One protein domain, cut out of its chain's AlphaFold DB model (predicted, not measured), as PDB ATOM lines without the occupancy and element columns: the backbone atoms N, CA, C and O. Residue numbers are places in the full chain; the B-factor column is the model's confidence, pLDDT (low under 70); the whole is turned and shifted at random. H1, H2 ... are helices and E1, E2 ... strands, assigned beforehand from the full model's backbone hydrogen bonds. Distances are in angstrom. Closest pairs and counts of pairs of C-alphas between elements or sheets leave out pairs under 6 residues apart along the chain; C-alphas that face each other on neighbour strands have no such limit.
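What this domain is: This is residues 129 to 193, 228 to 313 and 352 to 386 of the 416 residues of a protein of Chrysotila carterae (UniProt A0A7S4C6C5). A strongly twisted five-stranded sheet has H1 over one face and H2 and H4 over the other, and a smaller three-stranded sheet extends from it where E1 runs on into E2. H4 packs on both sheets, and H3 folds against H4 on the side away from the small sheet. The 186 printed residues include four named helices and eight named strands, in the order H1 E1 E2 E3 E4 E5 H2 H3 H4 E6 E7 E8; the class is mixed, helices and strands. The large sheet runs E5 E1 E6 E8 E7 and is mixed; the small one runs E3 E2 E4 and is antiparallel. The whole is compact, with a radius of gyration of the C-alphas of 16.9 A and spans of 53 by 37 by 32 A.

Where its parts are: H1, residues 129 to 142, begins at C-alpha 129 (4.449, 17.063, 17.629) and is 19.6 A long. E1, residues 160 to 164, runs on at 99 degrees into E2, residues 166 to 172, 19.7 A. E3 is residues 177 to 182. E4, residues 232 to 239, 19.9 A, bends by 59 degrees at residue 235. E5 is residues 243 to 247, H2 248 to 256 and H3 258 to 270, 18.0 A. H4, residues 281 to 294, is 19.7 A long. E6 is residues 304 to 308, E7 359 to 361, and E8 373 to 379, 19.7 A, ending at C-alpha 379 (0.901, 0.172, 18.431).

How they stand to each other: In the large sheet E5 and E1 are antiparallel, N 245 to O 163 2.9 A. E1 and E6 are parallel, N 162 to O 305 2.9 A, as are E6 and E8, N 306 to O 375 2.8 A. E7 and E8 form a hairpin, N 360 to O 378 2.9 A. H1 is on this sheet at a height of 9.7 A, over E1 and E6; its closest C-alphas to E7 are Ala 142 and Leu 359, 6.5 A. On the opposite face H4 has a height of 8.9 A, and H2 stands up from the sheet at 77 degrees. In the small sheet E2 and E3 form a hairpin, N 170 to O 180 2.9 A, and E2 and E4 are antiparallel, N 169 to O 236 3.0 A. H4 is on it too, at a height of 8.6 A; the closest C-alphas of E4 and H4 are Phe 238 and Gly 286, 4.1 A. H3 and H4 form a helical hairpin and touch, Val 260 and Gly 288 closest by C-alphas at 5.2 A. H2 and H4 touch about perpendicular at 86 degrees, C-alphas of Leu 254 and Leu 289 closest at 6.3 A. In H1, H2, H3 and H4 every O i to N i+4 pair is within hydrogen-bond range.

The domain as a whole: The C-alphas of Ile 273 and Lys 385 are farthest apart, 53.7 A. Residues 194 to 227 and 314 to 351 are not printed; the C-alpha gaps are 11.8 A and 14.3 A. The links H1 to E1 and E7 to E8 are long. Mean pLDDT of the printed part is 78.9; residues 146 to 157, 175 to 193 and 270 to 279 are among those under 70.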
ATOM      1  N   LEU A 129       5.866  16.764  17.905       96.69
ATOM      2  CA  LEU A 129       4.449  17.063  17.629       96.69
ATOM      3  C   LEU A 129       3.927  16.476  16.313       96.69
ATOM      4  O   LEU A 129       2.795  15.997  16.275       96.69
ATOM      5  N   GLU A 130       4.732  16.462  15.253       95.94
ATOM      6  CA  GLU A 130       4.337  15.861  13.971       95.94
ATOM      7  C   GLU A 130       4.136  14.348  14.097       95.94
ATOM      8  O   GLU A 130       3.128  13.807  13.640       95.94
ATOM      9  N   GLY A 131       5.051  13.672  14.798       95.69
ATOM     10  CA  GLY A 131       4.962  12.235  15.065       95.69
ATOM     11  C   GLY A 131       3.766  11.887  15.950       95.69
ATOM     12  O   GLY A 131       3.048  10.927  15.668       95.69
ATOM     13  N   VAL A 132       3.498  12.697  16.980       97.75
ATOM     14  CA  VAL A 132       2.296  12.568  17.818       97.75
ATOM     15  C   VAL A 132       1.029  12.776  16.988       97.75
ATOM     16  O   VAL A 132       0.124  11.950  17.060       97.75
ATOM     17  N   SER A 133       0.963  13.820  16.157       97.50
ATOM     18  CA  SER A 133      -0.192  14.080  15.287       97.50
ATOM     19  C   SER A 133      -0.467  12.914  14.338       97.50
ATOM     20  O   SER A 133      -1.596  12.420  14.273       97.50
ATOM     21  N   ALA A 134       0.567  12.416  13.650       96.06
ATOM     22  CA  ALA A 134       0.451  11.264  12.765       96.06
ATOM     23  C   ALA A 134      -0.069  10.026  13.515       96.06
ATOM     24  O   ALA A 134      -1.004   9.369  13.046       96.06
ATOM     25  N   HIS A 135       0.466   9.753  14.712       96.81
ATOM     26  CA  HIS A 135       0.049   8.617  15.536       96.81
ATOM     27  C   HIS A 135      -1.399   8.731  16.018       96.81
ATOM     28  O   HIS A 135      -2.157   7.767  15.911       96.81
ATOM     29  N   LEU A 136      -1.822   9.911  16.480       97.75
ATOM     30  CA  LEU A 136      -3.195  10.164  16.922       97.75
ATOM     31  C   LEU A 136      -4.198  10.022  15.769       97.75
ATOM     32  O   LEU A 136      -5.205   9.329  15.918       97.75
ATOM     33  N   ARG A 137      -3.917  10.605  14.593       97.12
ATOM     34  CA  ARG A 137      -4.777  10.447  13.402       97.12
ATOM     35  C   ARG A 137      -4.890   8.991  12.984       97.12
ATOM     36  O   ARG A 137      -5.988   8.500  12.735       97.12
ATOM     37  N   GLY A 138      -3.753   8.307  12.913       95.25
ATOM     38  CA  GLY A 138      -3.700   6.902  12.553       95.25
ATOM     39  C   GLY A 138      -4.428   6.009  13.557       95.25
ATOM     40  O   GLY A 138      -5.208   5.148  13.160       95.25
ATOM     41  N   THR A 139      -4.292   6.297  14.853       95.62
ATOM     42  CA  THR A 139      -5.046   5.653  15.939       95.62
ATOM     43  C   THR A 139      -6.552   5.827  15.750       95.62
ATOM     44  O   THR A 139      -7.297   4.847  15.756       95.62
ATOM     45  N   LEU A 140      -7.016   7.063  15.541       94.94
ATOM     46  CA  LEU A 140      -8.434   7.354  15.339       94.94
ATOM     47  C   LEU A 140      -8.985   6.677  14.081       94.94
ATOM     48  O   LEU A 140     -10.111   6.187  14.107       94.94
ATOM     49  N   ASN A 141      -8.199   6.619  13.002       93.31
ATOM     50  CA  ASN A 141      -8.564   5.922  11.770       93.31
ATOM     51  C   ASN A 141      -8.636   4.402  11.962       93.31
ATOM     52  O   ASN A 141      -9.608   3.784  11.529       93.31
ATOM     53  N   ALA A 142      -7.658   3.804  12.647       91.19
ATOM     54  CA  ALA A 142      -7.634   2.372  12.943       91.19
ATOM     55  C   ALA A 142      -8.836   1.942  13.801       91.19
ATOM     56  O   ALA A 142      -9.384   0.860  13.610       91.19
ATOM     57  N   LEU A 143      -9.296   2.811  14.704       89.75
ATOM     58  CA  LEU A 143     -10.461   2.554  15.553       89.75
ATOM     59  C   LEU A 143     -11.813   2.819  14.870       89.75
ATOM     60  O   LEU A 143     -12.840   2.470  15.446       89.75
ATOM     61  N   ARG A 144     -11.855   3.409  13.663       86.06
ATOM     62  CA  ARG A 144     -13.106   3.542  12.879       86.06
ATOM     63  C   ARG A 144     -13.589   2.209  12.308       86.06
ATOM     64  O   ARG A 144     -14.784   2.054  12.095       86.06
ATOM     65  N   HIS A 145     -12.672   1.272  12.082       73.94
ATOM     66  CA  HIS A 145     -12.958  -0.050  11.526       73.94
ATOM     67  C   HIS A 145     -12.422  -1.135  12.474       73.94
ATOM     68  O   HIS A 145     -11.453  -1.819  12.133       73.94
ATOM     69  N   PRO A 146     -12.973  -1.264  13.698       64.38
ATOM     70  CA  PRO A 146     -12.527  -2.294  14.622       64.38
ATOM     71  C   PRO A 146     -12.679  -3.684  13.978       64.38
ATOM     72  O   PRO A 146     -13.574  -3.894  13.163       64.38
ATOM     73  N   PRO A 147     -11.814  -4.656  14.304       61.16
ATOM     74  CA  PRO A 147     -11.925  -6.002  13.748       61.16
ATOM     75  C   PRO A 147     -13.331  -6.587  13.973       61.16
ATOM     76  O   PRO A 147     -13.920  -6.409  15.041       61.16
ATOM     77  N   HIS A 148     -13.848  -7.299  12.961       54.38
ATOM     78  CA  HIS A 148     -15.241  -7.762  12.837       54.38
ATOM     79  C   HIS A 148     -15.853  -8.389  14.103       54.38
ATOM     80  O   HIS A 148     -17.042  -8.215  14.343       54.38
ATOM     81  N   SER A 149     -15.057  -9.034  14.962       54.47
ATOM     82  CA  SER A 149     -15.528  -9.653  16.210       54.47
ATOM     83  C   SER A 149     -16.053  -8.673  17.275       54.47
ATOM     84  O   SER A 149     -16.523  -9.120  18.318       54.47
ATOM     85  N   MET A 150     -15.934  -7.356  17.073       53.69
ATOM     86  CA  MET A 150     -16.503  -6.335  17.967       53.69
ATOM     87  C   MET A 150     -17.871  -5.801  17.527       53.69
ATOM     88  O   MET A 150     -18.575  -5.219  18.354       53.69
ATOM     89  N   TYR A 151     -18.245  -5.972  16.257       52.91
ATOM     90  CA  TYR A 151     -19.455  -5.364  15.693       52.91
ATOM     91  C   TYR A 151     -20.751  -6.032  16.168       52.91
ATOM     92  O   TYR A 151     -21.787  -5.377  16.196       52.91
ATOM     93  N   ASP A 152     -20.701  -7.290  16.610       56.34
ATOM     94  CA  ASP A 152     -21.915  -8.076  16.869       56.34
ATOM     95  C   ASP A 152     -22.728  -7.629  18.100       56.34
ATOM     96  O   ASP A 152     -23.832  -8.128  18.312       56.34
ATOM     97  N   LYS A 153     -22.224  -6.701  18.931       54.19
ATOM     98  CA  LYS A 153     -22.932  -6.254  20.152       54.19
ATOM     99  C   LYS A 153     -23.075  -4.749  20.348       54.19
ATOM    100  O   LYS A 153     -23.924  -4.344  21.135       54.19
ATOM    101  N   HIS A 154     -22.283  -3.921  19.673       55.84
ATOM    102  CA  HIS A 154     -22.279  -2.478  19.907       55.84
ATOM    103  C   HIS A 154     -22.468  -1.746  18.581       55.84
ATOM    104  O   HIS A 154     -21.601  -1.797  17.711       55.84
ATOM    105  N   ASN A 155     -23.623  -1.085  18.444       54.41
ATOM    106  CA  ASN A 155     -23.970  -0.180  17.348       54.41
ATOM    107  C   ASN A 155     -22.745   0.631  16.886       54.41
ATOM    108  O   ASN A 155     -22.092   1.242  17.732       54.41
ATOM    109  N   SER A 156     -22.494   0.611  15.568       56.75
ATOM    110  CA  SER A 156     -21.467   1.187  14.662       56.75
ATOM    111  C   SER A 156     -20.663   2.449  15.052       56.75
ATOM    112  O   SER A 156     -20.219   3.201  14.185       56.75
ATOM    113  N   SER A 157     -20.458   2.721  16.330       69.44
ATOM    114  CA  SER A 157     -19.852   3.934  16.862       69.44
ATOM    115  C   SER A 157     -18.388   3.694  17.207       69.44
ATOM    116  O   SER A 157     -18.009   2.685  17.805       69.44
ATOM    117  N   ARG A 158     -17.537   4.640  16.804       79.81
ATOM    118  CA  ARG A 158     -16.099   4.594  17.074       79.81
ATOM    119  C   ARG A 158     -15.846   4.603  18.592       79.81
ATOM    120  O   ARG A 158     -16.420   5.462  19.266       79.81
ATOM    121  N   PRO A 159     -14.946   3.747  19.119       86.38
ATOM    122  CA  PRO A 159     -14.568   3.793  20.522       86.38
ATOM    123  C   PRO A 159     -14.055   5.173  20.949       86.38
ATOM    124  O   PRO A 159     -13.308   5.828  20.216       86.38
ATOM    125  N   HIS A 160     -14.399   5.588  22.164       92.19
ATOM    126  CA  HIS A 160     -13.687   6.664  22.845       92.19
ATOM    127  C   HIS A 160     -12.251   6.229  23.149       92.19
ATOM    128  O   HIS A 160     -11.989   5.035  23.293       92.19
ATOM    129  N   ILE A 161     -11.310   7.170  23.246       95.31
ATOM    130  CA  ILE A 161      -9.888   6.819  23.357       95.31
ATOM    131  C   ILE A 161      -9.234   7.416  24.591       95.31
ATOM    132  O   ILE A 161      -9.454   8.579  24.919       95.31
ATOM    133  N   TYR A 162      -8.372   6.628  25.222       96.81
ATOM    134  CA  TYR A 162      -7.347   7.093  26.142       96.81
ATOM    135  C   TYR A 162      -5.994   6.663  25.574       96.81
ATOM    136  O   TYR A 162      -5.677   5.476  25.529       96.81
ATOM    137  N   TRP A 163      -5.234   7.622  25.064       97.81
ATOM    138  CA  TRP A 163      -3.958   7.420  24.392       97.81
ATOM    139  C   TRP A 163      -2.802   7.838  25.297       97.81
ATOM    140  O   TRP A 163      -2.863   8.872  25.966       97.81
ATOM    141  N   GLY A 164      -1.725   7.060  25.281       97.00
ATOM    142  CA  GLY A 164      -0.476   7.412  25.943       97.00
ATOM    143  C   GLY A 164       0.416   6.196  26.145       97.00
ATOM    144  O   GLY A 164       0.359   5.238  25.379       97.00
ATOM    145  N   PHE A 165       1.232   6.233  27.194       93.38
ATOM    146  CA  PHE A 165       2.171   5.162  27.530       93.38
ATOM    147  C   PHE A 165       1.745   4.519  28.834       93.38
ATOM    148  O   PHE A 165       1.820   5.148  29.888       93.38
ATOM    149  N   PHE A 166       1.244   3.290  28.771       91.12
ATOM    150  CA  PHE A 166       0.491   2.737  29.887       91.12
ATOM    151  C   PHE A 166       1.358   1.993  30.902       91.12
ATOM    152  O   PHE A 166       2.300   1.269  30.581       91.12
ATOM    153  N   GLN A 167       0.981   2.152  32.162       87.00
ATOM    154  CA  GLN A 167       1.413   1.335  33.288       87.00
ATOM    155  C   GLN A 167       0.173   0.822  34.022       87.00
ATOM    156  O   GLN A 167      -0.966   1.144  33.674       87.00
ATOM    157  N   THR A 168       0.372  -0.036  35.018       83.25
ATOM    158  CA  THR A 168      -0.723  -0.596  35.809       83.25
ATOM    159  C   THR A 168      -0.430  -0.456  37.298       83.25
ATOM    160  O   THR A 168       0.654  -0.823  37.755       83.25
ATOM    161  N   PHE A 169      -1.406   0.054  38.053       80.31
ATOM    162  CA  PHE A 169      -1.353   0.165  39.512       80.31
ATOM    163  C   PHE A 169      -2.484  -0.620  40.179       80.31
ATOM    164  O   PHE A 169      -3.540  -0.872  39.596       80.31
ATOM    165  N   HIS A 170      -2.249  -0.955  41.445       77.75
ATOM    166  CA  HIS A 170      -3.290  -1.254  42.423       77.75
ATOM    167  C   HIS A 170      -3.384  -0.107  43.420       77.75
ATOM    168  O   HIS A 170      -2.376   0.510  43.762       77.75
ATOM    169  N   TRP A 171      -4.586   0.140  43.917       76.75
ATOM    170  CA  TRP A 171      -4.944   1.233  44.803       76.75
ATOM    171  C   TRP A 171      -5.579   0.710  46.076       76.75
ATOM    172  O   TRP A 171      -6.418  -0.178  46.026       76.75
ATOM    173  N   HIS A 172      -5.235   1.286  47.218       75.00
ATOM    174  CA  HIS A 172      -5.854   0.937  48.488       75.00
ATOM    175  C   HIS A 172      -6.775   2.050  48.951       75.00
ATOM    176  O   HIS A 172      -6.323   3.117  49.356       75.00
ATOM    177  N   LEU A 173      -8.074   1.764  48.969       70.06
ATOM    178  CA  LEU A 173      -9.136   2.716  49.288       70.06
ATOM    179  C   LEU A 173      -8.955   3.379  50.651       70.06
ATOM    180  O   LEU A 173      -8.994   4.601  50.749       70.06
ATOM    181  N   GLN A 174      -8.707   2.588  51.701       70.38
ATOM    182  CA  GLN A 174      -8.591   3.150  53.054       70.38
ATOM    183  C   GLN A 174      -7.368   4.079  53.172       70.38
ATOM    184  O   GLN A 174      -7.495   5.218  53.622       70.38
ATOM    185  N   LYS A 175      -6.199   3.623  52.693       68.69
ATOM    186  CA  LYS A 175      -4.950   4.401  52.699       68.69
ATOM    187  C   LYS A 175      -4.970   5.573  51.715       68.69
ATOM    188  O   LYS A 175      -4.251   6.540  51.928       68.69
ATOM    189  N   GLY A 176      -5.800   5.510  50.673       68.88
ATOM    190  CA  GLY A 176      -5.823   6.499  49.598       68.88
ATOM    191  C   GLY A 176      -4.499   6.555  48.838       68.88
ATOM    192  O   GLY A 176      -4.053   7.644  48.492       68.88
ATOM    193  N   SER A 177      -3.846   5.406  48.638       67.81
ATOM    194  CA  SER A 177      -2.530   5.342  48.002       67.81
ATOM    195  C   SER A 177      -2.362   4.097  47.117       67.81
ATOM    196  O   SER A 177      -2.988   3.064  47.389       67.81
ATOM    197  N   PRO A 178      -1.474   4.135  46.107       69.06
ATOM    198  CA  PRO A 178      -1.103   2.948  45.338       69.06
ATOM    199  C   PRO A 178      -0.335   1.915  46.189       69.06
ATOM    200  O   PRO A 178       0.379   2.297  47.118       69.06
ATOM    201  N   ILE A 179      -0.475   0.615  45.891       69.69
ATOM    202  CA  ILE A 179       0.152  -0.496  46.654       69.69
ATOM    203  C   ILE A 179       0.979  -1.466  45.809       69.69
ATOM    204  O   ILE A 179       1.908  -2.076  46.324       69.69
ATOM    205  N   GLY A 180       0.708  -1.589  44.516       64.25
ATOM    206  CA  GLY A 180       1.454  -2.499  43.652       64.25
ATOM    207  C   GLY A 180       1.567  -1.926  42.260       64.25
ATOM    208  O   GLY A 180       0.633  -1.277  41.789       64.25
ATOM    209  N   PHE A 181       2.705  -2.156  41.619       62.25
ATOM    210  CA  PHE A 181       3.055  -1.534  40.352       62.25
ATOM    211  C   PHE A 181       3.474  -2.579  39.322       62.25
ATOM    212  O   PHE A 181       4.205  -3.518  39.631       62.25
ATOM    213  N   SER A 182       3.033  -2.401  38.079       64.06
ATOM    214  CA  SER A 182       3.548  -3.149  36.944       64.06
ATOM    215  C   SER A 182       3.851  -2.218  35.779       64.06
ATOM    216  O   SER A 182       2.979  -1.494  35.297       64.06
ATOM    217  N   HIS A 183       5.076  -2.324  35.260       59.81
ATOM    218  CA  HIS A 183       5.467  -1.721  33.984       59.81
ATOM    219  C   HIS A 183       4.735  -2.334  32.784       59.81
ATOM    220  O   HIS A 183       4.836  -1.820  31.675       59.81
ATOM    221  N   SER A 184       4.036  -3.457  32.977       61.59
ATOM    222  CA  SER A 184       3.350  -4.148  31.897       61.59
ATOM    223  C   SER A 184       1.885  -3.743  31.835       61.59
ATOM    224  O   SER A 184       1.137  -3.923  32.794       61.59
ATOM    225  N   PHE A 185       1.467  -3.238  30.677       60.44
ATOM    226  CA  PHE A 185       0.076  -2.903  30.400       60.44
ATOM    227  C   PHE A 185      -0.818  -4.156  30.474       60.44
ATOM    228  O   PHE A 185      -0.861  -4.972  29.542       60.44
ATOM    229  N   GLY A 186      -1.522  -4.314  31.601       53.81
ATOM    230  CA  GLY A 186      -2.585  -5.297  31.815       53.81
ATOM    231  C   GLY A 186      -2.178  -6.778  31.799       53.81
ATOM    232  O   GLY A 186      -2.996  -7.608  31.406       53.81
ATOM    233  N   ARG A 187      -0.954  -7.176  32.184       56.53
ATOM    234  CA  ARG A 187      -0.627  -8.626  32.267       56.53
ATOM    235  C   ARG A 187      -1.506  -9.405  33.250       56.53
ATOM    236  O   ARG A 187      -1.579 -10.622  33.142       56.53
ATOM    237  N   TYR A 188      -2.173  -8.719  34.168       55.12
ATOM    238  CA  TYR A 188      -2.975  -9.337  35.209       55.12
ATOM    239  C   TYR A 188      -4.457  -9.155  34.892       55.12
ATOM    240  O   TYR A 188      -4.972  -8.044  34.937       55.12
ATOM    241  N   THR A 189      -5.129 -10.246  34.533       53.03
ATOM    242  CA  THR A 189      -6.600 -10.341  34.503       53.03
ATOM    243  C   THR A 189      -7.162 -10.855  35.825       53.03
ATOM    244  O   THR A 189      -8.374 -10.913  35.997       53.03
ATOM    245  N   ASP A 190      -6.285 -11.266  36.740       58.59
ATOM    246  CA  ASP A 190      -6.657 -11.869  38.007       58.59
ATOM    247  C   ASP A 190      -6.538 -10.839  39.134       58.59
ATOM    248  O   ASP A 190      -5.457 -10.316  39.413       58.59
ATOM    249  N   CYS A 191      -7.664 -10.567  39.789       61.47
ATOM    250  CA  CYS A 191      -7.768  -9.708  40.969       61.47
ATOM    251  C   CYS A 191      -7.038 -10.267  42.193       61.47
ATOM    252  O   CYS A 191      -6.878  -9.565  43.190       61.47
ATOM    253  N   SER A 192      -6.612 -11.526  42.114       56.06
ATOM    254  CA  SER A 192      -5.804 -12.214  43.112       56.06
ATOM    255  C   SER A 192      -4.330 -12.353  42.714       56.06
ATOM    256  O   SER A 192      -3.556 -12.953  43.463       56.06
ATOM    257  N   ALA A 193      -3.909 -11.784  41.573       54.84
ATOM    258  CA  ALA A 193      -2.523 -11.877  41.134       54.84
ATOM    259  C   ALA A 193      -1.561 -11.295  42.191       54.84
ATOM    260  O   ALA A 193      -1.792 -10.188  42.690       54.84
ATOM    261  N   THR A 228      -5.929 -10.814  52.082       40.50
ATOM    262  CA  THR A 228      -7.367 -10.872  51.830       40.50
ATOM    263  C   THR A 228      -7.874  -9.428  51.722       40.50
ATOM    264  O   THR A 228      -8.034  -8.735  52.725       40.50
ATOM    265  N   HIS A 229      -7.999  -8.925  50.492       47.81
ATOM    266  CA  HIS A 229      -8.020  -7.494  50.180       47.81
ATOM    267  C   HIS A 229      -9.428  -6.871  50.165       47.81
ATOM    268  O   HIS A 229      -9.930  -6.458  49.120       47.81
ATOM    269  N   THR A 230     -10.067  -6.702  51.324       51.84
ATOM    270  CA  THR A 230     -11.175  -5.736  51.421       51.84
ATOM    271  C   THR A 230     -10.618  -4.322  51.221       51.84
ATOM    272  O   THR A 230      -9.851  -3.835  52.051       51.84
ATOM    273  N   GLY A 231     -10.978  -3.656  50.119       61.84
ATOM    274  CA  GLY A 231     -10.612  -2.259  49.864       61.84
ATOM    275  C   GLY A 231      -9.432  -2.020  48.915       61.84
ATOM    276  O   GLY A 231      -8.915  -0.903  48.897       61.84
ATOM    277  N   LEU A 232      -9.001  -3.013  48.128       68.06
ATOM    278  CA  LEU A 232      -8.156  -2.748  46.959       68.06
ATOM    279  C   LEU A 232      -8.990  -2.482  45.700       68.06
ATOM    280  O   LEU A 232      -9.993  -3.144  45.460       68.06
ATOM    281  N   ILE A 233      -8.521  -1.554  44.869       71.75
ATOM    282  CA  ILE A 233      -8.987  -1.315  43.503       71.75
ATOM    283  C   ILE A 233      -7.826  -1.575  42.550       71.75
ATOM    284  O   ILE A 233      -6.742  -1.021  42.713       71.75
ATOM    285  N   GLY A 234      -8.058  -2.381  41.523       70.62
ATOM    286  CA  GLY A 234      -7.084  -2.664  40.475       70.62
ATOM    287  C   GLY A 234      -6.886  -4.162  40.253       70.62
ATOM    288  O   GLY A 234      -7.483  -4.947  40.983       70.62
ATOM    289  N   PRO A 235      -6.092  -4.551  39.245       76.38
ATOM    290  CA  PRO A 235      -5.227  -3.672  38.466       76.38
ATOM    291  C   PRO A 235      -6.016  -2.728  37.551       76.38
ATOM    292  O   PRO A 235      -6.919  -3.158  36.830       76.38
ATOM    293  N   PHE A 236      -5.668  -1.440  37.569       81.25
ATOM    294  CA  PHE A 236      -6.150  -0.462  36.592       81.25
ATOM    295  C   PHE A 236      -4.989   0.162  35.830       81.25
ATOM    296  O   PHE A 236      -3.871   0.282  36.333       81.25
ATOM    297  N   SER A 237      -5.267   0.527  34.583       88.19
ATOM    298  CA  SER A 237      -4.281   1.119  33.688       88.19
ATOM    299  C   SER A 237      -4.356   2.640  33.730       88.19
ATOM    300  O   SER A 237      -5.440   3.211  33.824       88.19
ATOM    301  N   PHE A 238      -3.205   3.290  33.632       91.25
ATOM    302  CA  PHE A 238      -3.086   4.740  33.515       91.25
ATOM    303  C   PHE A 238      -1.971   5.063  32.518       91.25
ATOM    304  O   PHE A 238      -0.998   4.310  32.419       91.25
ATOM    305  N   ALA A 239      -2.131   6.141  31.754       94.00
ATOM    306  CA  ALA A 239      -1.082   6.644  30.880       94.00
ATOM    307  C   ALA A 239      -0.138   7.532  31.691       94.00
ATOM    308  O   ALA A 239      -0.611   8.344  32.474       94.00
ATOM    309  N   ARG A 240       1.173   7.394  31.490       92.31
ATOM    310  CA  ARG A 240       2.207   8.169  32.191       92.31
ATOM    311  C   ARG A 240       2.053   9.680  31.989       92.31
ATOM    312  O   ARG A 240       1.556  10.147  30.960       92.31
ATOM    313  N   GLY A 241       2.563  10.437  32.958       91.50
ATOM    314  CA  GLY A 241       2.445  11.890  33.025       91.50
ATOM    315  C   GLY A 241       3.091  12.681  31.883       91.50
ATOM    316  O   GLY A 241       2.584  13.753  31.562       91.50
ATOM    317  N   ALA A 242       4.124  12.149  31.226       95.88
ATOM    318  CA  ALA A 242       4.894  12.891  30.224       95.88
ATOM    319  C   ALA A 242       4.039  13.456  29.074       95.88
ATOM    320  O   ALA A 242       4.204  14.615  28.703       95.88
ATOM    321  N   LEU A 243       3.133  12.643  28.521       97.94
ATOM    322  CA  LEU A 243       2.124  13.060  27.549       97.94
ATOM    323  C   LEU A 243       1.016  12.007  27.479       97.94
ATOM    324  O   LEU A 243       1.292  10.819  27.288       97.94
ATOM    325  N   ASN A 244      -0.237  12.439  27.576       97.88
ATOM    326  CA  ASN A 244      -1.394  11.593  27.306       97.88
ATOM    327  C   ASN A 244      -2.560  12.410  26.744       97.88
ATOM    328  O   ASN A 244      -2.612  13.626  26.925       97.88
ATOM    329  N   PHE A 245      -3.488  11.729  26.068       98.44
ATOM    330  CA  PHE A 245      -4.692  12.320  25.489       98.44
ATOM    331  C   PHE A 245      -5.915  11.468  25.793       98.44
ATOM    332  O   PHE A 245      -5.877  10.244  25.695       98.44
ATOM    333  N   LEU A 246      -7.029  12.117  26.088       98.00
ATOM    334  CA  LEU A 246      -8.343  11.510  26.196       98.00
ATOM    335  C   LEU A 246      -9.240  12.089  25.106       98.00
ATOM    336  O   LEU A 246      -9.163  13.276  24.792       98.00
ATOM    337  N   SER A 247     -10.140  11.284  24.553       97.00
ATOM    338  CA  SER A 247     -11.219  11.835  23.735       97.00
ATOM    339  C   SER A 247     -12.075  12.777  24.567       97.00
ATOM    340  O   SER A 247     -12.396  12.460  25.715       97.00
ATOM    341  N   ARG A 248     -12.495  13.892  23.970       95.69
ATOM    342  CA  ARG A 248     -13.292  14.930  24.633       95.69
ATOM    343  C   ARG A 248     -14.472  14.388  25.472       95.69
ATOM    344  O   ARG A 248     -14.592  14.817  26.620       95.69
ATOM    345  N   PRO A 249     -15.287  13.416  25.001       93.94
ATOM    346  CA  PRO A 249     -16.368  12.849  25.815       93.94
ATOM    347  C   PRO A 249     -15.896  12.174  27.109       93.94
ATOM    348  O   PRO A 249     -16.564  12.297  28.129       93.94
ATOM    349  N   LEU A 250     -14.725  11.522  27.110       93.62
ATOM    350  CA  LEU A 250     -14.173  10.913  28.329       93.62
ATOM    351  C   LEU A 250     -13.737  11.960  29.344       93.62
ATOM    352  O   LEU A 250     -13.877  11.727  30.538       93.62
ATOM    353  N   VAL A 251     -13.221  13.103  28.886       95.38
ATOM    354  CA  VAL A 251     -12.881  14.208  29.789       95.38
ATOM    355  C   VAL A 251     -14.141  14.766  30.444       95.38
ATOM    356  O   VAL A 251     -14.172  14.919  31.664       95.38
ATOM    357  N   ALA A 252     -15.198  14.999  29.660       93.69
ATOM    358  CA  ALA A 252     -16.484  15.452  30.186       93.69
ATOM    359  C   ALA A 252     -17.073  14.454  31.196       93.69
ATOM    360  O   ALA A 252     -17.500  14.839  32.284       93.69
ATOM    361  N   GLU A 253     -17.033  13.161  30.876       90.44
ATOM    362  CA  GLU A 253     -17.510  12.113  31.772       90.44
ATOM    363  C   GLU A 253     -16.707  12.060  33.074       90.44
ATOM    364  O   GLU A 253     -17.302  12.034  34.151       90.44
ATOM    365  N   LEU A 254     -15.375  12.114  32.987       91.25
ATOM    366  CA  LEU A 254     -14.488  12.106  34.148       91.25
ATOM    367  C   LEU A 254     -14.800  13.271  35.102       91.25
ATOM    368  O   LEU A 254     -14.865  13.061  36.310       91.25
ATOM    369  N   LEU A 255     -15.036  14.472  34.563       91.00
ATOM    370  CA  LEU A 255     -15.385  15.663  35.346       91.00
ATOM    371  C   LEU A 255     -16.798  15.606  35.939       91.00
ATOM    372  O   LEU A 255     -17.008  16.032  37.073       91.00
ATOM    373  N   SER A 256     -17.766  15.052  35.203       90.00
ATOM    374  CA  SER A 256     -19.150  14.905  35.676       90.00
ATOM    375  C   SER A 256     -19.335  13.780  36.702       90.00
ATOM    376  O   SER A 256     -20.355  13.724  37.395       90.00
ATOM    377  N   ASN A 257     -18.367  12.866  36.810       86.62
ATOM    378  CA  ASN A 257     -18.500  11.693  37.654       86.62
ATOM    379  C   ASN A 257     -18.407  12.065  39.140       86.62
ATOM    380  O   ASN A 257     -17.371  12.505  39.641       86.62
ATOM    381  N   THR A 258     -19.491  11.830  39.878       85.38
ATOM    382  CA  THR A 258     -19.600  12.219  41.289       85.38
ATOM    383  C   THR A 258     -18.611  11.491  42.194       85.38
ATOM    384  O   THR A 258     -18.104  12.109  43.131       85.38
ATOM    385  N   LEU A 259     -18.292  10.220  41.920       80.12
ATOM    386  CA  LEU A 259     -17.290   9.480  42.692       80.12
ATOM    387  C   LEU A 259     -15.885   9.994  42.412       80.12
ATOM    388  O   LEU A 259     -15.120  10.200  43.351       80.12
ATOM    389  N   VAL A 260     -15.547  10.225  41.142       81.06
ATOM    390  CA  VAL A 260     -14.237  10.773  40.769       81.06
ATOM    391  C   VAL A 260     -14.055  12.157  41.388       81.06
ATOM    392  O   VAL A 260     -13.025  12.416  42.008       81.06
ATOM    393  N   ARG A 261     -15.094  12.999  41.348       83.25
ATOM    394  CA  ARG A 261     -15.095  14.308  42.005       83.25
ATOM    395  C   ARG A 261     -14.937  14.222  43.516       83.25
ATOM    396  O   ARG A 261     -14.070  14.892  44.071       83.25
ATOM    397  N   ALA A 262     -15.688  13.344  44.176       82.06
ATOM    398  CA  ALA A 262     -15.523  13.111  45.606       82.06
ATOM    399  C   ALA A 262     -14.107  12.608  45.941       82.06
ATOM    400  O   ALA A 262     -13.542  12.989  46.966       82.06
ATOM    401  N   HIS A 263     -13.506  11.776  45.088       75.81
ATOM    402  CA  HIS A 263     -12.119  11.348  45.245       75.81
ATOM    403  C   HIS A 263     -11.136  12.512  45.090       75.81
ATOM    404  O   HIS A 263     -10.272  12.649  45.952       75.81
ATOM    405  N   TRP A 264     -11.290  13.377  44.082       78.44
ATOM    406  CA  TRP A 264     -10.466  14.581  43.932       78.44
ATOM    407  C   TRP A 264     -10.543  15.482  45.162       78.44
ATOM    408  O   TRP A 264      -9.512  15.790  45.757       78.44
ATOM    409  N   GLU A 265     -11.750  15.825  45.610       81.44
ATOM    410  CA  GLU A 265     -11.955  16.692  46.774       81.44
ATOM    411  C   GLU A 265     -11.386  16.084  48.062       81.44
ATOM    412  O   GLU A 265     -10.775  16.775  48.880       81.44
ATOM    413  N   ASN A 266     -11.576  14.778  48.270       76.62
ATOM    414  CA  ASN A 266     -11.043  14.091  49.444       76.62
ATOM    415  C   ASN A 266      -9.519  14.045  49.429       76.62
ATOM    416  O   ASN A 266      -8.893  14.197  50.479       76.62
ATOM    417  N   THR A 267      -8.918  13.850  48.258       71.25
ATOM    418  CA  THR A 267      -7.471  13.917  48.104       71.25
ATOM    419  C   THR A 267      -6.976  15.318  48.401       71.25
ATOM    420  O   THR A 267      -6.107  15.455  49.248       71.25
ATOM    421  N   GLU A 268      -7.565  16.357  47.809       73.56
ATOM    422  CA  GLU A 268      -7.216  17.754  48.095       73.56
ATOM    423  C   GLU A 268      -7.247  18.063  49.605       73.56
ATOM    424  O   GLU A 268      -6.311  18.667  50.132       73.56
ATOM    425  N   LYS A 269      -8.259  17.556  50.327       74.62
ATOM    426  CA  LYS A 269      -8.412  17.718  51.786       74.62
ATOM    427  C   LYS A 269      -7.413  16.902  52.619       74.62
ATOM    428  O   LYS A 269      -6.980  17.362  53.673       74.62
ATOM    429  N   ARG A 270      -7.021  15.695  52.192       67.44
ATOM    430  CA  ARG A 270      -6.059  14.842  52.931       67.44
ATOM    431  C   ARG A 270      -4.633  15.397  52.927       67.44
ATOM    432  O   ARG A 270      -3.806  14.961  53.723       67.44
ATOM    433  N   ASN A 271      -4.352  16.391  52.094       56.78
ATOM    434  CA  ASN A 271      -3.007  16.941  51.887       56.78
ATOM    435  C   ASN A 271      -2.520  17.819  53.034       56.78
ATOM    436  O   ASN A 271      -1.325  18.085  53.149       56.78
ATOM    437  N   PHE A 272      -3.433  18.217  53.917       55.78
ATOM    438  CA  PHE A 272      -3.100  18.861  55.183       55.78
ATOM    439  C   PHE A 272      -2.582  17.861  56.234       55.78
ATOM    440  O   PHE A 272      -2.133  18.268  57.303       55.78
ATOM    441  N   ILE A 273      -2.595  16.553  55.939       58.06
ATOM    442  CA  ILE A 273      -2.066  15.509  56.819       58.06
ATOM    443  C   ILE A 273      -0.593  15.253  56.475       58.06
ATOM    444  O   ILE A 273      -0.248  14.712  55.422       58.06
ATOM    445  N   LYS A 274       0.300  15.618  57.400       52.56
ATOM    446  CA  LYS A 274       1.749  15.398  57.282       52.56
ATOM    447  C   LYS A 274       2.054  13.909  57.048       52.56
ATOM    448  O   LYS A 274       1.719  13.071  57.879       52.56
ATOM    449  N   GLY A 275       2.720  13.590  55.935       53.88
ATOM    450  CA  GLY A 275       3.150  12.226  55.591       53.88
ATOM    451  C   GLY A 275       2.205  11.438  54.675       53.88
ATOM    452  O   GLY A 275       2.525  10.300  54.328       53.88
ATOM    453  N   ALA A 276       1.078  12.018  54.245       56.50
ATOM    454  CA  ALA A 276       0.216  11.391  53.247       56.50
ATOM    455  C   ALA A 276       0.945  11.273  51.892       56.50
ATOM    456  O   ALA A 276       1.389  12.267  51.317       56.50
ATOM    457  N   ARG A 277       1.075  10.043  51.381       62.00
ATOM    458  CA  ARG A 277       1.572   9.774  50.025       62.00
ATOM    459  C   ARG A 277       0.412   9.903  49.054       62.00
ATOM    460  O   ARG A 277      -0.421   9.006  48.965       62.00
ATOM    461  N   LEU A 278       0.369  11.017  48.346       63.25
ATOM    462  CA  LEU A 278      -0.603  11.228  47.286       63.25
ATOM    463  C   LEU A 278      -0.047  10.643  46.001       63.25
ATOM    464  O   LEU A 278       1.163  10.727  45.770       63.25
ATOM    465  N   PRO A 279      -0.888  10.033  45.171       68.00
ATOM    466  CA  PRO A 279      -0.442   9.603  43.873       68.00
ATOM    467  C   PRO A 279      -0.329  10.812  42.946       68.00
ATOM    468  O   PRO A 279      -0.883  11.889  43.185       68.00
ATOM    469  N   TRP A 280       0.355  10.566  41.849       82.50
ATOM    470  CA  TRP A 280       0.451  11.485  40.739       82.50
ATOM    471  C   TRP A 280      -0.899  11.618  40.013       82.50
ATOM    472  O   TRP A 280      -1.772  10.747  40.077       82.50
ATOM    473  N   GLU A 281      -1.096  12.755  39.359       89.31
ATOM    474  CA  GLU A 281      -2.320  13.125  38.647       89.31
ATOM    475  C   GLU A 281      -2.649  12.186  37.473       89.31
ATOM    476  O   GLU A 281      -3.815  11.947  37.154       89.31
ATOM    477  N   ASP A 282      -1.632  11.587  36.864       89.75
ATOM    478  CA  ASP A 282      -1.764  10.588  35.809       89.75
ATOM    479  C   ASP A 282      -2.350   9.262  36.341       89.75
ATOM    480  O   ASP A 282      -3.304   8.724  35.773       89.75
ATOM    481  N   VAL A 283      -1.893   8.797  37.508       86.69
ATOM    482  CA  VAL A 283      -2.482   7.657  38.232       86.69
ATOM    483  C   VAL A 283      -3.932   7.951  38.608       86.69
ATOM    484  O   VAL A 283      -4.795   7.083  38.447       86.69
ATOM    485  N   TYR A 284      -4.226   9.174  39.063       84.94
ATOM    486  CA  TYR A 284      -5.602   9.597  39.333       84.94
ATOM    487  C   TYR A 284      -6.483   9.558  38.090       84.94
ATOM    488  O   TYR A 284      -7.634   9.143  38.191       84.94
ATOM    489  N   THR A 285      -5.953   9.941  36.927       90.00
ATOM    490  CA  THR A 285      -6.689   9.871  35.658       90.00
ATOM    491  C   THR A 285      -7.115   8.432  35.366       90.00
ATOM    492  O   THR A 285      -8.292   8.175  35.119       90.00
ATOM    493  N   GLY A 286      -6.192   7.470  35.471       90.06
ATOM    494  CA  GLY A 286      -6.513   6.056  35.251       90.06
ATOM    495  C   GLY A 286      -7.476   5.467  36.286       90.06
ATOM    496  O   GLY A 286      -8.378   4.704  35.926       90.06
ATOM    497  N   LEU A 287      -7.331   5.840  37.562       84.94
ATOM    498  CA  LEU A 287      -8.255   5.429  38.624       84.94
ATOM    499  C   LEU A 287      -9.659   5.993  38.377       84.94
ATOM    500  O   LEU A 287     -10.642   5.253  38.422       84.94
ATOM    501  N   GLY A 288      -9.745   7.293  38.097       87.00
ATOM    502  CA  GLY A 288     -11.001   7.989  37.863       87.00
ATOM    503  C   GLY A 288     -11.739   7.438  36.647       87.00
ATOM    504  O   GLY A 288     -12.922   7.121  36.745       87.00
ATOM    505  N   LEU A 289     -11.024   7.205  35.541       88.94
ATOM    506  CA  LEU A 289     -11.587   6.524  34.375       88.94
ATOM    507  C   LEU A 289     -12.086   5.129  34.737       88.94
ATOM    508  O   LEU A 289     -13.199   4.773  34.382       88.94
ATOM    509  N   SER A 290     -11.315   4.347  35.490       85.69
ATOM    510  CA  SER A 290     -11.753   3.005  35.886       85.69
ATOM    511  C   SER A 290     -13.055   3.042  36.688       85.69
ATOM    512  O   SER A 290     -13.921   2.201  36.474       85.69
ATOM    513  N   HIS A 291     -13.243   4.025  37.569       84.56
ATOM    514  CA  HIS A 291     -14.518   4.208  38.264       84.56
ATOM    515  C   HIS A 291     -15.647   4.646  37.334       84.56
ATOM    516  O   HIS A 291     -16.721   4.050  37.377       84.56
ATOM    517  N   ALA A 292     -15.404   5.650  36.490       85.31
ATOM    518  CA  ALA A 292     -16.408   6.156  35.561       85.31
ATOM    519  C   ALA A 292     -16.917   5.051  34.625       85.31
ATOM    520  O   ALA A 292     -18.119   4.855  34.483       85.31
ATOM    521  N   ILE A 293     -15.998   4.244  34.095       85.06
ATOM    522  CA  ILE A 293     -16.295   3.114  33.214       85.06
ATOM    523  C   ILE A 293     -17.070   2.023  33.956       85.06
ATOM    524  O   ILE A 293     -18.062   1.519  33.436       85.06
ATOM    525  N   ALA A 294     -16.648   1.668  35.174       82.31
ATOM    526  CA  ALA A 294     -17.329   0.655  35.982       82.31
ATOM    527  C   ALA A 294     -18.791   1.021  36.268       82.31
ATOM    528  O   ALA A 294     -19.626   0.139  36.403       82.31
ATOM    529  N   GLN A 295     -19.125   2.309  36.349       80.19
ATOM    530  CA  GLN A 295     -20.488   2.753  36.632       80.19
ATOM    531  C   GLN A 295     -21.434   2.704  35.428       80.19
ATOM    532  O   GLN A 295     -22.634   2.895  35.604       80.19
ATOM    533  N   ARG A 296     -20.947   2.405  34.219       78.00
ATOM    534  CA  ARG A 296     -21.763   2.414  32.993       78.00
ATOM    535  C   ARG A 296     -22.757   1.245  32.860       78.00
ATOM    536  O   ARG A 296     -23.343   1.086  31.788       78.00
ATOM    537  N   PHE A 297     -22.933   0.390  33.873       54.81
ATOM    538  CA  PHE A 297     -23.756  -0.830  33.795       54.81
ATOM    539  C   PHE A 297     -25.132  -0.588  33.137       54.81
ATOM    540  O   PHE A 297     -25.947   0.172  33.647       54.81
ATOM    541  N   GLY A 298     -25.395  -1.279  32.018       50.78
ATOM    542  CA  GLY A 298     -26.729  -1.394  31.406       50.78
ATOM    543  C   GLY A 298     -27.111  -0.388  30.309       50.78
ATOM    544  O   GLY A 298     -28.153  -0.583  29.693       50.78
ATOM    545  N   ALA A 299     -26.310   0.644  30.023       49.22
ATOM    546  CA  ALA A 299     -26.569   1.572  28.908       49.22
ATOM    547  C   ALA A 299     -25.913   1.096  27.594       49.22
ATOM    548  O   ALA A 299     -25.003   0.271  27.627       49.22
ATOM    549  N   GLU A 300     -26.332   1.621  26.436       55.12
ATOM    550  CA  GLU A 300     -25.607   1.477  25.162       55.12
ATOM    551  C   GLU A 300     -24.196   2.075  25.307       55.12
ATOM    552  O   GLU A 300     -23.968   3.268  25.114       55.12
ATOM    553  N   GLN A 301     -23.234   1.262  25.745       64.12
ATOM    554  CA  GLN A 301     -21.893   1.750  26.039       64.12
ATOM    555  C   GLN A 301     -21.118   1.942  24.739       64.12
ATOM    556  O   GLN A 301     -20.871   0.978  24.009       64.12
ATOM    557  N   HIS A 302     -20.656   3.169  24.494       70.06
ATOM    558  CA  HIS A 302     -19.554   3.374  23.566       70.06
ATOM    559  C   HIS A 302     -18.320   2.644  24.113       70.06
ATOM    560  O   HIS A 302     -17.918   2.910  25.256       70.06
ATOM    561  N   PRO A 303     -17.707   1.738  23.332       80.75
ATOM    562  CA  PRO A 303     -16.488   1.069  23.751       80.75
ATOM    563  C   PRO A 303     -15.386   2.099  24.011       80.75
ATOM    564  O   PRO A 303     -15.360   3.175  23.413       80.75
ATOM    565  N   ILE A 304     -14.452   1.769  24.896       89.25
ATOM    566  CA  ILE A 304     -13.287   2.613  25.170       89.25
ATOM    567  C   ILE A 304     -12.036   1.846  24.795       89.25
ATOM    568  O   ILE A 304     -11.888   0.682  25.160       89.25
ATOM    569  N   ALA A 305     -11.127   2.500  24.086       92.38
ATOM    570  CA  ALA A 305      -9.823   1.974  23.737       92.38
ATOM    571  C   ALA A 305      -8.728   2.670  24.542       92.38
ATOM    572  O   ALA A 305      -8.526   3.878  24.435       92.38
ATOM    573  N   PHE A 306      -7.995   1.886  25.326       94.88
ATOM    574  CA  PHE A 306      -6.748   2.306  25.948       94.88
ATOM    575  C   PHE A 306      -5.638   1.969  24.953       94.88
ATOM    576  O   PHE A 306      -5.367   0.790  24.706       94.88
ATOM    577  N   VAL A 307      -5.070   2.997  24.326       95.69
ATOM    578  CA  VAL A 307      -4.121   2.880  23.215       95.69
ATOM    579  C   VAL A 307      -2.714   3.171  23.715       95.69
ATOM    580  O   VAL A 307      -2.346   4.323  23.936       95.69
ATOM    581  N   ASP A 308      -1.930   2.110  23.874       95.06
ATOM    582  CA  ASP A 308      -0.518   2.183  24.224       95.06
ATOM    583  C   ASP A 308       0.325   2.465  22.976       95.06
ATOM    584  O   ASP A 308       0.417   1.631  22.069       95.06
ATOM    585  N   ALA A 309       0.948   3.644  22.941       92.62
ATOM    586  CA  ALA A 309       1.848   4.058  21.869       92.62
ATOM    587  C   ALA A 309       3.219   3.345  21.916       92.62
ATOM    588  O   ALA A 309       4.078   3.592  21.071       92.62
ATOM    589  N   GLY A 310       3.430   2.418  22.856       86.12
ATOM    590  CA  GLY A 310       4.480   1.408  22.782       86.12
ATOM    591  C   GLY A 310       5.898   1.973  22.879       86.12
ATOM    592  O   GLY A 310       6.213   2.771  23.758       86.12
ATOM    593  N   ASN A 311       6.781   1.535  21.978       83.62
ATOM    594  CA  ASN A 311       8.207   1.893  21.972       83.62
ATOM    595  C   ASN A 311       8.500   3.324  21.483       83.62
ATOM    596  O   ASN A 311       9.660   3.707  21.374       83.62
ATOM    597  N   ARG A 312       7.464   4.129  21.227       88.94
ATOM    598  CA  ARG A 312       7.580   5.546  20.849       88.94
ATOM    599  C   ARG A 312       7.921   6.464  22.026       88.94
ATOM    600  O   ARG A 312       8.059   7.671  21.836       88.94
ATOM    601  N   TYR A 313       8.041   5.900  23.223       91.88
ATOM    602  CA  TYR A 313       8.365   6.604  24.452       91.88
ATOM    603  C   TYR A 313       9.701   6.175  25.012       91.88
ATOM    604  O   TYR A 313      10.004   4.985  25.105       91.88
ATOM    605  N   PRO A 352       5.940   6.565  11.553       82.31
ATOM    606  CA  PRO A 352       4.965   6.100  10.588       82.31
ATOM    607  C   PRO A 352       4.065   7.264  10.199       82.31
ATOM    608  O   PRO A 352       3.672   8.082  11.038       82.31
ATOM    609  N   LEU A 353       3.691   7.304   8.926       89.75
ATOM    610  CA  LEU A 353       2.616   8.179   8.488       89.75
ATOM    611  C   LEU A 353       1.305   7.748   9.155       89.75
ATOM    612  O   LEU A 353       1.128   6.590   9.533       89.75
ATOM    613  N   ALA A 354       0.329   8.654   9.240       90.12
ATOM    614  CA  ALA A 354      -0.976   8.333   9.825       90.12
ATOM    615  C   ALA A 354      -1.660   7.121   9.156       90.12
ATOM    616  O   ALA A 354      -2.369   6.371   9.820       90.12
ATOM    617  N   SER A 355      -1.443   6.913   7.854       90.25
ATOM    618  CA  SER A 355      -1.957   5.763   7.092       90.25
ATOM    619  C   SER A 355      -1.261   4.435   7.417       90.25
ATOM    620  O   SER A 355      -1.777   3.373   7.077       90.25
ATOM    621  N   GLU A 356      -0.096   4.483   8.057       91.12
ATOM    622  CA  GLU A 356       0.731   3.319   8.382       91.12
ATOM    623  C   GLU A 356       0.553   2.862   9.830       91.12
ATOM    624  O   GLU A 356       0.970   1.754  10.179       91.12
ATOM    625  N   VAL A 357      -0.092   3.688  10.659       91.94
ATOM    626  CA  VAL A 357      -0.385   3.347  12.049       91.94
ATOM    627  C   VAL A 357      -1.350   2.172  12.094       91.94
ATOM    628  O   VAL A 357      -2.473   2.239  11.589       91.94
ATOM    629  N   LYS A 358      -0.924   1.090  12.742       92.31
ATOM    630  CA  LYS A 358      -1.744  -0.105  12.961       92.31
ATOM    631  C   LYS A 358      -1.879  -0.358  14.448       92.31
ATOM    632  O   LYS A 358      -0.918  -0.212  15.197       92.31
ATOM    633  N   LEU A 359      -3.061  -0.793  14.870       92.69
ATOM    634  CA  LEU A 359      -3.318  -1.173  16.254       92.69
ATOM    635  C   LEU A 359      -3.590  -2.668  16.353       92.69
ATOM    636  O   LEU A 359      -4.352  -3.231  15.567       92.69
ATOM    637  N   ARG A 360      -3.012  -3.305  17.369       91.31
ATOM    638  CA  ARG A 360      -3.415  -4.639  17.817       91.31
ATOM    639  C   ARG A 360      -4.200  -4.494  19.111       91.31
ATOM    640  O   ARG A 360      -3.618  -4.166  20.143       91.31
ATOM    641  N   CYS A 361      -5.504  -4.742  19.051       88.31
ATOM    642  CA  CYS A 361      -6.389  -4.675  20.212       88.31
ATOM    643  C   CYS A 361      -6.655  -6.065  20.805       88.31
ATOM    644  O   CYS A 361      -6.720  -7.057  20.078       88.31
ATOM    645  N   SER A 362      -6.775  -6.150  22.130       82.31
ATOM    646  CA  SER A 362      -7.056  -7.400  22.835       82.31
ATOM    647  C   SER A 362      -8.461  -7.920  22.532       82.31
ATOM    648  O   SER A 362      -9.422  -7.155  22.575       82.31
ATOM    649  N   ASN A 363      -8.566  -9.232  22.321       76.56
ATOM    650  CA  ASN A 363      -9.817  -9.984  22.312       76.56
ATOM    651  C   ASN A 363      -9.630 -11.211  23.237       76.56
ATOM    652  O   ASN A 363      -8.697 -11.981  22.986       76.56
ATOM    653  N   PRO A 364     -10.425 -11.380  24.315       73.81
ATOM    654  CA  PRO A 364     -11.587 -10.568  24.708       73.81
ATOM    655  C   PRO A 364     -11.236  -9.176  25.264       73.81
ATOM    656  O   PRO A 364     -10.066  -8.839  25.485       73.81
ATOM    657  N   ILE A 365     -12.283  -8.364  25.466       80.38
ATOM    658  CA  ILE A 365     -12.246  -7.073  26.171       80.38
ATOM    659  C   ILE A 365     -11.595  -7.266  27.548       80.38
ATOM    660  O   ILE A 365     -11.807  -8.283  28.211       80.38
ATOM    661  N   TYR A 366     -10.781  -6.303  27.980       80.38
ATOM    662  CA  TYR A 366     -10.217  -6.333  29.323       80.38
ATOM    663  C   TYR A 366     -11.262  -5.868  30.329       80.38
ATOM    664  O   TYR A 366     -11.868  -4.818  30.135       80.38
ATOM    665  N   ARG A 367     -11.410  -6.612  31.425       78.00
ATOM    666  CA  ARG A 367     -12.258  -6.248  32.557       78.00
ATOM    667  C   ARG A 367     -11.392  -6.051  33.799       78.00
ATOM    668  O   ARG A 367     -10.610  -6.931  34.152       78.00
ATOM    669  N   SER A 368     -11.519  -4.901  34.449       75.38
ATOM    670  CA  SER A 368     -10.866  -4.617  35.726       75.38
ATOM    671  C   SER A 368     -11.593  -5.289  36.888       75.38
ATOM    672  O   SER A 368     -12.740  -5.719  36.774       75.38
ATOM    673  N   CYS A 369     -10.959  -5.297  38.058       74.00
ATOM    674  CA  CYS A 369     -11.538  -5.876  39.270       74.00
ATOM    675  C   CYS A 369     -12.750  -5.135  39.825       74.00
ATOM    676  O   CYS A 369     -13.478  -5.688  40.643       74.00
ATOM    677  N   ILE A 370     -12.986  -3.904  39.371       75.06
ATOM    678  CA  ILE A 370     -14.196  -3.147  39.702       75.06
ATOM    679  C   ILE A 370     -15.246  -3.220  38.586       75.06
ATOM    680  O   ILE A 370     -16.214  -2.472  38.609       75.06
ATOM    681  N   GLY A 371     -15.060  -4.110  37.603       77.69
ATOM    682  CA  GLY A 371     -16.012  -4.341  36.516       77.69
ATOM    683  C   GLY A 371     -15.894  -3.373  35.339       77.69
ATOM    684  O   GLY A 371     -16.684  -3.477  34.411       77.69
ATOM    685  N   ALA A 372     -14.918  -2.461  35.340       81.56
ATOM    686  CA  ALA A 372     -14.700  -1.568  34.205       81.56
ATOM    687  C   ALA A 372     -14.147  -2.324  32.997       81.56
ATOM    688  O   ALA A 372     -13.211  -3.110  33.137       81.56
ATOM    689  N   GLU A 373     -14.696  -2.043  31.819       83.62
ATOM    690  CA  GLU A 373     -14.365  -2.739  30.581       83.62
ATOM    691  C   GLU A 373     -13.738  -1.803  29.547       83.62
ATOM    692  O   GLU A 373     -14.238  -0.708  29.295       83.62
ATOM    693  N   TRP A 374     -12.639  -2.235  28.928       86.50
ATOM    694  CA  TRP A 374     -11.999  -1.494  27.841       86.50
ATOM    695  C   TRP A 374     -11.217  -2.398  26.888       86.50
ATOM    696  O   TRP A 374     -10.747  -3.487  27.227       86.50
ATOM    697  N   LEU A 375     -11.028  -1.913  25.666       88.00
ATOM    698  CA  LEU A 375     -10.106  -2.491  24.700       88.00
ATOM    699  C   LEU A 375      -8.688  -2.079  25.052       88.00
ATOM    700  O   LEU A 375      -8.405  -0.903  25.268       88.00
ATOM    701  N   ARG A 376      -7.770  -3.040  25.049       88.75
ATOM    702  CA  ARG A 376      -6.343  -2.746  25.151       88.75
ATOM    703  C   ARG A 376      -5.746  -2.795  23.770       88.75
ATOM    704  O   ARG A 376      -5.561  -3.880  23.230       88.75
ATOM    705  N   CYS A 377      -5.447  -1.638  23.218       92.75
ATOM    706  CA  CYS A 377      -4.812  -1.510  21.924       92.75
ATOM    707  C   CYS A 377      -3.344  -1.158  22.119       92.75
ATOM    708  O   CYS A 377      -2.993  -0.387  23.009       92.75
ATOM    709  N   ARG A 378      -2.476  -1.747  21.305       93.25
ATOM    710  CA  ARG A 378      -1.054  -1.406  21.255       93.25
ATOM    711  C   ARG A 378      -0.680  -1.039  19.836       93.25
ATOM    712  O   ARG A 378      -1.211  -1.645  18.899       93.25
ATOM    713  N   ASP A 379       0.240  -0.096  19.700       91.56
ATOM    714  CA  ASP A 379       0.901   0.172  18.431       91.56
ATOM    715  C   ASP A 379       1.515  -1.130  17.881       91.56
ATOM    716  O   ASP A 379       2.269  -1.834  18.558       91.56
ATOM    717  N   ALA A 380       1.115  -1.476  16.663       90.75
ATOM    718  CA  ALA A 380       1.575  -2.617  15.885       90.75
ATOM    719  C   ALA A 380       1.999  -2.178  14.473       90.75
ATOM    720  O   ALA A 380       1.978  -2.981  13.537       90.75
ATOM    721  N   SER A 381       2.319  -0.892  14.314       88.00
ATOM    722  CA  SER A 381       2.791  -0.311  13.061       88.00
ATOM    723  C   SER A 381       4.056  -1.016  12.598       88.00
ATOM    724  O   SER A 381       4.921  -1.379  13.402       88.00
ATOM    725  N   ASP A 382       4.139  -1.224  11.288       80.69
ATOM    726  CA  ASP A 382       5.312  -1.834  10.687       80.69
ATOM    727  C   ASP A 382       6.448  -0.816  10.654       80.69
ATOM    728  O   ASP A 382       6.347   0.239  10.031       80.69
ATOM    729  N   ASN A 383       7.527  -1.155  11.345       74.00
ATOM    730  CA  ASN A 383       8.710  -0.320  11.450       74.00
ATOM    731  C   ASN A 383       9.814  -0.766  10.486       74.00
ATOM    732  O   ASN A 383      10.908  -0.217  10.535       74.00
ATOM    733  N   SER A 384       9.541  -1.738   9.607       69.69
ATOM    734  CA  SER A 384      10.488  -2.237   8.601       69.69
ATOM    735  C   SER A 384      10.984  -1.154   7.639       69.69
ATOM    736  O   SER A 384      12.074  -1.273   7.091       69.69
ATOM    737  N   LYS A 385      10.208  -0.077   7.450       71.75
ATOM    738  CA  LYS A 385      10.600   1.083   6.631       71.75
ATOM    739  C   LYS A 385      11.639   1.976   7.303       71.75
ATOM    740  O   LYS A 385      12.189   2.861   6.654       71.75
ATOM    741  N   CYS A 386      11.895   1.754   8.585       71.00
ATOM    742  CA  CYS A 386      12.921   2.452   9.321       71.00
ATOM    743  C   CYS A 386      14.206   1.615   9.380       71.00
ATOM    744  O   CYS A 386      14.128   0.388   9.438       71.00
TER     745      CYS A 386